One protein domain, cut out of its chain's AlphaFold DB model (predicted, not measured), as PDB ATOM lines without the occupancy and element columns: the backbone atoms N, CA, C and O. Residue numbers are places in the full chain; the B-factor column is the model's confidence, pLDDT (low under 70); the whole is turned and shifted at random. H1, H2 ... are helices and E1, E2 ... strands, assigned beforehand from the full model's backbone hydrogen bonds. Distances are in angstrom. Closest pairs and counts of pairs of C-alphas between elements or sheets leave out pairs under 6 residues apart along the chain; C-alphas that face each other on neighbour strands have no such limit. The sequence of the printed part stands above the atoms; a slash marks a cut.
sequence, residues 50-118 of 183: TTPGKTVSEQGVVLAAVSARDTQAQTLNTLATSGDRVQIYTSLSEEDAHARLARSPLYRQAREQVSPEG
ATOM      1  N   THR A  50      24.885  46.608   7.167       84.25
ATOM      2  CA  THR A  50      25.831  47.264   8.065       84.25
ATOM      3  C   THR A  50      27.258  47.080   7.588       84.25
ATOM      4  O   THR A  50      27.587  46.105   6.915       84.25
ATOM      5  N   THR A  51      28.128  48.007   7.979       84.19
ATOM      6  CA  THR A  51      29.574  47.826   7.845       84.19
ATOM      7  C   THR A  51      30.013  46.577   8.625       84.19
ATOM      8  O   THR A  51      29.503  46.368   9.734       84.19
ATOM      9  N   PRO A  52      30.942  45.762   8.090       82.38
ATOM     10  CA  PRO A  52      31.547  44.656   8.830       82.38
ATOM     11  C   PRO A  52      32.044  45.097  10.213       82.38
ATOM     12  O   PRO A  52      32.559  46.205  10.362       82.38
ATOM     13  N   GLY A  53      31.877  44.245  11.225       80.81
ATOM     14  CA  GLY A  53      32.290  44.525  12.603       80.81
ATOM     15  C   GLY A  53      31.259  45.286  13.434       80.81
ATOM     16  O   GLY A  53      31.422  45.405  14.645       80.81
ATOM     17  N   LYS A  54      30.170  45.774  12.825       82.62
ATOM     18  CA  LYS A  54      29.012  46.257  13.581       82.62
ATOM     19  C   LYS A  54      28.128  45.069  13.959       82.62
ATOM     20  O   LYS A  54      27.660  44.349  13.078       82.62
ATOM     21  N   THR A  55      27.872  44.889  15.247       76.44
ATOM     22  CA  THR A  55      26.971  43.848  15.758       76.44
ATOM     23  C   THR A  55      25.541  44.382  15.792       76.44
ATOM     24  O   THR A  55      25.283  45.453  16.344       76.44
ATOM     25  N   VAL A  56      24.612  43.656  15.166       71.94
ATOM     26  CA  VAL A  56      23.164  43.950  15.229       71.94
ATOM     27  C   VAL A  56      22.462  43.003  16.206       71.94
ATOM     28  O   VAL A  56      21.511  43.406  16.871       71.94
ATOM     29  N   SER A  57      22.955  41.768  16.324       72.81
ATOM     30  CA  SER A  57      22.512  40.753  17.282       72.81
ATOM     31  C   SER A  57      23.711  39.898  17.687       72.81
ATOM     32  O   SER A  57      24.495  39.518  16.822       72.81
ATOM     33  N   GLU A  58      23.855  39.585  18.976       68.62
ATOM     34  CA  GLU A  58      24.961  38.751  19.484       68.62
ATOM     35  C   GLU A  58      24.861  37.281  19.034       68.62
ATOM     36  O   GLU A  58      25.873  36.596  18.944       68.62
ATOM     37  N   GLN A  59      23.656  36.802  18.711       76.44
ATOM     38  CA  GLN A  59      23.364  35.408  18.324       76.44
ATOM     39  C   GLN A  59      22.793  35.335  16.896       76.44
ATOM     40  O   GLN A  59      21.855  34.591  16.610       76.44
ATOM     41  N   GLY A  60      23.253  36.234  16.022       79.19
ATOM     42  CA  GLY A  60      22.737  36.390  14.664       79.19
ATOM     43  C   GLY A  60      23.640  35.787  13.590       79.19
ATOM     44  O   GLY A  60      24.864  35.853  13.675       79.19
ATOM     45  N   VAL A  61      23.018  35.316  12.506       88.00
ATOM     46  CA  VAL A  61      23.736  34.928  11.285       88.00
ATOM     47  C   VAL A  61      24.147  36.178  10.503       88.00
ATOM     48  O   VAL A  61      23.305  36.983  10.104       88.00
ATOM     49  N   VAL A  62      25.443  36.319  10.236       89.12
ATOM     50  CA  VAL A  62      26.020  37.372   9.397       89.12
ATOM     51  C   VAL A  62      26.021  36.909   7.945       89.12
ATOM     52  O   VAL A  62      26.692  35.940   7.595       89.12
ATOM     53  N   LEU A  63      25.293  37.621   7.088       91.12
ATOM     54  CA  LEU A  63      25.288  37.393   5.644       91.12
ATOM     55  C   LEU A  63      26.245  38.388   4.984       91.12
ATOM     56  O   LEU A  63      26.009  39.595   5.038       91.12
ATOM     57  N   ALA A  64      27.319  37.896   4.369       89.12
ATOM     58  CA  ALA A  64      28.354  38.743   3.785       89.12
ATOM     59  C   ALA A  64      28.602  38.390   2.317       89.12
ATOM     60  O   ALA A  64      28.964  37.263   1.994       89.12
ATOM     61  N   ALA A  65      28.461  39.372   1.427       89.25
ATOM     62  CA  ALA A  65      28.972  39.274   0.066       89.25
ATOM     63  C   ALA A  65      30.427  39.755   0.055       89.25
ATOM     64  O   ALA A  65      30.700  40.907   0.393       89.25
ATOM     65  N   VAL A  66      31.362  38.872  -0.290       83.88
ATOM     66  CA  VAL A  66      32.803  39.125  -0.188       83.88
ATOM     67  C   VAL A  66      33.468  38.782  -1.516       83.88
ATOM     68  O   VAL A  66      33.318  37.679  -2.048       83.88
ATOM     69  N   SER A  67      34.222  39.732  -2.068       82.62
ATOM     70  CA  SER A  67      34.988  39.487  -3.287       82.62
ATOM     71  C   SER A  67      36.134  38.505  -3.023       82.62
ATOM     72  O   SER A  67      36.595  38.329  -1.891       82.62
ATOM     73  N   ALA A  68      36.673  37.909  -4.084       74.06
ATOM     74  CA  ALA A  68      37.846  37.047  -3.978       74.06
ATOM     75  C   ALA A  68      39.033  37.739  -3.271       74.06
ATOM     76  O   ALA A  68      39.791  37.090  -2.549       74.06
ATOM     77  N   ARG A  69      39.200  39.057  -3.464       74.81
ATOM     78  CA  ARG A  69      40.272  39.854  -2.845       74.81
ATOM     79  C   ARG A  69      40.045  40.077  -1.351       74.81
ATOM     80  O   ARG A  69      41.018  40.147  -0.603       74.81
ATOM     81  N   ASP A  70      38.784  40.150  -0.942       70.44
ATOM     82  CA  ASP A  70      38.373  40.491   0.420       70.44
ATOM     83  C   ASP A  70      38.172  39.250   1.304       70.44
ATOM     84  O   ASP A  70      37.889  39.381   2.493       70.44
ATOM     85  N   THR A  71      38.386  38.045   0.756       73.38
ATOM     86  CA  THR A  71      38.373  36.756   1.481       73.38
ATOM     87  C   THR A  71      39.673  36.560   2.287       73.38
ATOM     88  O   THR A  71      40.343  35.532   2.218       73.38
ATOM     89  N   GLN A  72      40.087  37.598   3.016       74.19
ATOM     90  CA  GLN A  72      41.270  37.608   3.880       74.19
ATOM     91  C   GLN A  72      40.854  37.429   5.343       74.19
ATOM     92  O   GLN A  72      39.778  37.871   5.743       74.19
ATOM     93  N   ALA A  73      41.730  36.847   6.164       74.00
ATOM     94  CA  ALA A  73      41.466  36.544   7.571       74.00
ATOM     95  C   ALA A  73      40.992  37.767   8.370       74.00
ATOM     96  O   ALA A  73      40.083  37.656   9.186       74.00
ATOM     97  N   GLN A  74      41.558  38.949   8.107       77.31
ATOM     98  CA  GLN A  74      41.165  40.182   8.790       77.31
ATOM     99  C   GLN A  74      39.687  40.533   8.561       77.31
ATOM    100  O   GLN A  74      38.976  40.872   9.510       77.31
ATOM    101  N   THR A  75      39.215  40.431   7.316       80.69
ATOM    102  CA  THR A  75      37.809  40.662   6.964       80.69
ATOM    103  C   THR A  75      36.910  39.659   7.678       80.69
ATOM    104  O   THR A  75      35.895  40.042   8.247       80.69
ATOM    105  N   LEU A  76      37.309  38.388   7.715       80.44
ATOM    106  CA  LEU A  76      36.536  37.316   8.348       80.44
ATOM    107  C   LEU A  76      36.439  37.470   9.860       80.44
ATOM    108  O   LEU A  76      35.352  37.339  10.406       80.44
ATOM    109  N   ASN A  77      37.541  37.814  10.526       81.94
ATOM    110  CA  ASN A  77      37.537  38.090  11.961       81.94
ATOM    111  C   ASN A  77      36.624  39.274  12.283       81.94
ATOM    112  O   ASN A  77      35.876  39.245  13.253       81.94
ATOM    113  N   THR A  78      36.638  40.294  11.427       86.25
ATOM    114  CA  THR A  78      35.761  41.456  11.567       86.25
ATOM    115  C   THR A  78      34.289  41.070  11.373       86.25
ATOM    116  O   THR A  78      33.426  41.565  12.090       86.25
ATOM    117  N   LEU A  79      33.986  40.159  10.442       86.44
ATOM    118  CA  LEU A  79      32.638  39.609  10.265       86.44
ATOM    119  C   LEU A  79      32.213  38.724  11.445       86.44
ATOM    120  O   LEU A  79      31.060  38.792  11.855       86.44
ATOM    121  N   ALA A  80      33.130  37.948  12.024       83.56
ATOM    122  CA  ALA A  80      32.864  37.098  13.183       83.56
ATOM    123  C   ALA A  80      32.533  37.904  14.452       83.56
ATOM    124  O   ALA A  80      31.814  37.421  15.316       83.56
ATOM    125  N   THR A  81      32.978  39.158  14.560       83.94
ATOM    126  CA  THR A  81      32.546  40.051  15.652       83.94
ATOM    127  C   THR A  81      31.069  40.454  15.533       83.94
ATOM    128  O   THR A  81      30.433  40.831  16.519       83.94
ATOM    129  N   SER A  82      30.495  40.391  14.328       84.69
ATOM    130  CA  SER A  82      29.117  40.818  14.073       84.69
ATOM    131  C   SER A  82      28.054  39.772  14.441       84.69
ATOM    132  O   SER A  82      26.882  40.149  14.481       84.69
ATOM    133  N   GLY A  83      28.423  38.509  14.698       84.38
ATOM    134  CA  GLY A  83      27.484  37.428  15.027       84.38
ATOM    135  C   GLY A  83      28.149  36.055  15.195       84.38
ATOM    136  O   GLY A  83      29.349  35.905  14.994       84.38
ATOM    137  N   ASP A  84      27.366  35.041  15.560       84.19
ATOM    138  CA  ASP A  84      27.854  33.705  15.938       84.19
ATOM    139  C   ASP A  84      28.141  32.788  14.737       84.19
ATOM    140  O   ASP A  84      28.951  31.861  14.813       84.19
ATOM    141  N   ARG A  85      27.477  33.043  13.608       86.50
ATOM    142  CA  ARG A  85      27.619  32.284  12.363       86.50
ATOM    143  C   ARG A  85      27.788  33.242  11.196       86.50
ATOM    144  O   ARG A  85      27.013  34.180  11.051       86.50
ATOM    145  N   VAL A  86      28.752  32.977  10.318       87.06
ATOM    146  CA  VAL A  86      28.999  33.786   9.114       87.06
ATOM    147  C   VAL A  86      28.723  32.951   7.869       87.06
ATOM    148  O   VAL A  86      29.284  31.869   7.708       87.06
ATOM    149  N   GLN A  87      27.878  33.464   6.978       90.00
ATOM    150  CA  GLN A  87      27.621  32.894   5.661       90.00
ATOM    151  C   GLN A  87      28.155  33.835   4.581       90.00
ATOM    152  O   GLN A  87      27.744  34.995   4.482       90.00
ATOM    153  N   ILE A  88      29.088  33.322   3.780       88.31
ATOM    154  CA  ILE A  88      29.834  34.094   2.785       88.31
ATOM    155  C   ILE A  88      29.312  33.768   1.391       88.31
ATOM    156  O   ILE A  88      29.239  32.606   1.000       88.31
ATOM    157  N   TYR A  89      29.014  34.812   0.630       90.12
ATOM    158  CA  TYR A  89      28.704  34.744  -0.790       90.12
ATOM    159  C   TYR A  89      29.875  35.334  -1.564       90.12
ATOM    160  O   TYR A  89      30.225  36.500  -1.380       90.12
ATOM    161  N   THR A  90      30.497  34.531  -2.416       87.94
ATOM    162  CA  THR A  90      31.673  34.933  -3.187       87.94
ATOM    163  C   THR A  90      31.579  34.430  -4.620       87.94
ATOM    164  O   THR A  90      30.827  33.507  -4.917       87.94
ATOM    165  N   SER A  91      32.339  35.056  -5.514       89.88
ATOM    166  CA  SER A  91      32.457  34.643  -6.914       89.88
ATOM    167  C   SER A  91      33.420  33.468  -7.117       89.88
ATOM    168  O   SER A  91      33.613  33.033  -8.248       89.88
ATOM    169  N   LEU A  92      34.106  33.029  -6.061       86.56
ATOM    170  CA  LEU A  92      35.015  31.888  -6.105       86.56
ATOM    171  C   LEU A  92      34.236  30.572  -6.132       86.56
ATOM    172  O   LEU A  92      33.131  30.490  -5.594       86.56
ATOM    173  N   SER A  93      34.848  29.539  -6.711       89.50
ATOM    174  CA  SER A  93      34.389  28.170  -6.490       89.50
ATOM    175  C   SER A  93      34.510  27.814  -5.002       89.50
ATOM    176  O   SER A  93      35.295  28.422  -4.270       89.50
ATOM    177  N   GLU A  94      33.740  26.830  -4.543       86.50
ATOM    178  CA  GLU A  94      33.797  26.369  -3.151       86.50
ATOM    179  C   GLU A  94      35.207  25.881  -2.777       86.50
ATOM    180  O   GLU A  94      35.739  26.259  -1.733       86.50
ATOM    181  N   GLU A  95      35.865  25.142  -3.672       88.00
ATOM    182  CA  GLU A  95      37.237  24.663  -3.478       88.00
ATOM    183  C   GLU A  95      38.245  25.820  -3.390       88.00
ATOM    184  O   GLU A  95      39.055  25.864  -2.462       88.00
ATOM    185  N   ASP A  96      38.155  26.811  -4.286       84.81
ATOM    186  CA  ASP A  96      39.026  27.992  -4.255       84.81
ATOM    187  C   ASP A  96      38.792  28.846  -3.006       84.81
ATOM    188  O   ASP A  96      39.741  29.387  -2.426       84.81
ATOM    189  N   ALA A  97      37.532  28.979  -2.583       81.81
ATOM    190  CA  ALA A  97      37.169  29.677  -1.362       81.81
ATOM    191  C   ALA A  97      37.783  28.966  -0.151       81.81
ATOM    192  O   ALA A  97      38.513  29.600   0.610       81.81
ATOM    193  N   HIS A  98      37.596  27.651  -0.013       80.12
ATOM    194  CA  HIS A  98      38.207  26.866   1.062       80.12
ATOM    195  C   HIS A  98      39.733  26.927   1.042       80.12
ATOM    196  O   HIS A  98      40.345  27.159   2.085       80.12
ATOM    197  N   ALA A  99      40.361  26.793  -0.126       80.44
ATOM    198  CA  ALA A  99      41.806  26.895  -0.262       80.44
ATOM    199  C   ALA A  99      42.319  28.275   0.171       80.44
ATOM    200  O   ALA A  99      43.342  28.362   0.848       80.44
ATOM    201  N   ARG A 100      41.620  29.368  -0.164       76.12
ATOM    202  CA  ARG A 100      41.989  30.721   0.291       76.12
ATOM    203  C   ARG A 100      41.745  30.942   1.776       76.12
ATOM    204  O   ARG A 100      42.560  31.601   2.414       76.12
ATOM    205  N   LEU A 101      40.667  30.389   2.319       72.56
ATOM    206  CA  LEU A 101      40.382  30.429   3.751       72.56
ATOM    207  C   LEU A 101      41.455  29.671   4.543       72.56
ATOM    208  O   LEU A 101      41.947  30.186   5.541       72.56
ATOM    209  N   ALA A 102      41.890  28.509   4.054       71.62
ATOM    210  CA  ALA A 102      42.958  27.713   4.657       71.62
ATOM    211  C   ALA A 102      44.351  28.344   4.489       71.62
ATOM    212  O   ALA A 102      45.190  28.247   5.379       71.62
ATOM    213  N   ARG A 103      44.605  29.009   3.353       65.12
ATOM    214  CA  ARG A 103      45.854  29.745   3.077       65.12
ATOM    215  C   ARG A 103      45.888  31.133   3.703       65.12
ATOM    216  O   ARG A 103      46.917  31.806   3.601       65.12
ATOM    217  N   SER A 104      44.776  31.593   4.276       59.34
ATOM    218  CA  SER A 104      44.699  32.917   4.868       59.34
ATOM    219  C   SER A 104      45.774  33.001   5.941       59.34
ATOM    220  O   SER A 104      45.819  32.122   6.802       59.34
ATOM    221  N   PRO A 105      46.686  33.982   5.877       56.25
ATOM    222  CA  PRO A 105      47.791  34.046   6.804       56.25
ATOM    223  C   PRO A 105      47.208  34.431   8.163       56.25
ATOM    224  O   PRO A 105      47.133  35.605   8.516       56.25
ATOM    225  N   LEU A 106      46.803  33.432   8.948       54.06
ATOM    226  CA  LEU A 106      47.020  33.488  10.383       54.06
ATOM    227  C   LEU A 106      48.467  33.930  10.514       54.06
ATOM    228  O   LEU A 106      49.332  33.265   9.952       54.06
ATOM    229  N   TYR A 107      48.669  35.119  11.082       51.12
ATOM    230  CA  TYR A 107      49.955  35.750  11.344       51.12
ATOM    231  C   TYR A 107      51.097  34.734  11.313       51.12
ATOM    232  O   TYR A 107      51.370  34.093  12.325       51.12
ATOM    233  N   ARG A 108      51.735  34.554  10.144       55.34
ATOM    234  CA  ARG A 108      52.912  33.695  10.082       55.34
ATOM    235  C   ARG A 108      53.929  34.378  10.959       55.34
ATOM    236  O   ARG A 108      54.274  35.537  10.698       55.34
ATOM    237  N   GLN A 109      54.336  33.705  12.031       61.50
ATOM    238  CA  GLN A 109      55.327  34.251  12.944       61.50
ATOM    239  C   GLN A 109      56.528  34.677  12.093       61.50
ATOM    240  O   GLN A 109      56.859  33.990  11.129       61.50
ATOM    241  N   ALA A 110      57.193  35.794  12.406       66.00
ATOM    242  CA  ALA A 110      58.328  36.274  11.601       66.00
ATOM    243  C   ALA A 110      59.360  35.158  11.310       66.00
ATOM    244  O   ALA A 110      59.939  35.091  10.230       66.00
ATOM    245  N   ARG A 111      59.495  34.199  12.235       68.69
ATOM    246  CA  ARG A 111      60.265  32.963  12.068       68.69
ATOM    247  C   ARG A 111      59.823  32.093  10.881       68.69
ATOM    248  O   ARG A 111      60.683  31.619  10.155       68.69
ATOM    249  N   GLU A 112      58.531  31.877  10.672       72.06
ATOM    250  CA  GLU A 112      57.988  31.091   9.550       72.06
ATOM    251  C   GLU A 112      58.144  31.810   8.203       72.06
ATOM    252  O   GLU A 112      58.093  31.181   7.149       72.06
ATOM    253  N   GLN A 113      58.341  33.132   8.217       74.94
ATOM    254  CA  GLN A 113      58.671  33.895   7.011       74.94
ATOM    255  C   GLN A 113      60.144  33.733   6.632       74.94
ATOM    256  O   GLN A 113      60.462  33.590   5.456       74.94
ATOM    257  N   VAL A 114      61.034  33.729   7.629       79.50
ATOM    258  CA  VAL A 114      62.479  33.531   7.431       79.50
ATOM    259  C   VAL A 114      62.820  32.054   7.198       79.50
ATOM    260  O   VAL A 114      63.768  31.744   6.488       79.50
ATOM    261  N   SER A 115      62.034  31.138   7.764       80.44
ATOM    262  CA  SER A 115      62.235  29.692   7.684       80.44
ATOM    263  C   SER A 115      60.924  28.966   7.349       80.44
ATOM    264  O   SER A 115      60.332  28.311   8.212       80.44
ATOM    265  N   PRO A 116      60.444  29.065   6.095       77.19
ATOM    266  CA  PRO A 116      59.221  28.383   5.665       77.19
ATOM    267  C   PRO A 116      59.354  26.850   5.686       77.19
ATOM    268  O   PRO A 116      58.356  26.148   5.795       77.19
ATOM    269  N   GLU A 117      60.583  26.331   5.623       81.19
ATOM    270  CA  GLU A 117      60.903  24.895   5.662       81.19
ATOM    271  C   GLU A 117      61.141  24.365   7.090       81.19
ATOM    272  O   GLU A 117      61.507  23.206   7.269       81.19
ATOM    273  N   GLY A 118      60.988  25.205   8.123       80.25
ATOM    274  CA  GLY A 118      61.156  24.793   9.521       80.25
ATOM    275  C   GLY A 118      62.608  24.594   9.980       80.25
ATOM    276  O   GLY A 118      62.838  24.097  11.083       80.25
TER     277      GLY A 118
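This is residues 50 to 118 of the 183 residues of the protein "Conjugative transfer relaxase/helicase TraI" of Escherichia sp. 14.0985 (UniProt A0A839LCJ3). A two-stranded sheet, E1 beside E2, has residues 76 to 80 of H1 packed near it; H2 follows crosswise to H1, and a thin arm leads to H3, where residues 109 to 115 stick out free. The 69 printed residues hold E1, H1, E2, H2, H3 in that order, a mixed class with under half in named elements; the sheet is parallel. The whole is loose, radius of gyration of the C-alphas 14.2 A, spanning 42 by 25 by 17 A.

E1, residues 61 to 65, and E2, residues 85 to 89, are parallel neighbours at 21 degrees, with N 62 and O 85 2.8 A apart, within hydrogen-bond range. With H1, residues 73 to 80, they form a strand-helix-strand unit, two parallel strands joined through a helix, its crossover right-handed. The closest C-alphas of E1 and H1, Val 62 and Leu 79, are 7.0 A apart. H2, residues 94 to 103, is close to H1 but not clearly touching, C-alphas of Ala 73 and Leu 101 at 7.3 A; their tilt of 71 degrees is only just about perpendicular. H3, residues 110 to 114, is apart from H2. In H1, H2 and H3 every O i to N i+4 pair is within hydrogen-bond range.

E1 begins at C-alpha 61 (23.736, 34.928, 11.285) and measures 13.1 A, E2 13.4 A, H1 10.3 A, H2 14.0 A and H3 6.5 A, ending at C-alpha 114 (62.479, 33.531, 7.431).

The farthest C-alphas, Val 56 and Glu 117, are 43.3 A apart. The printed part has no cut and no long link. Residue 58 and residues 103 to 111 have pLDDT under 70.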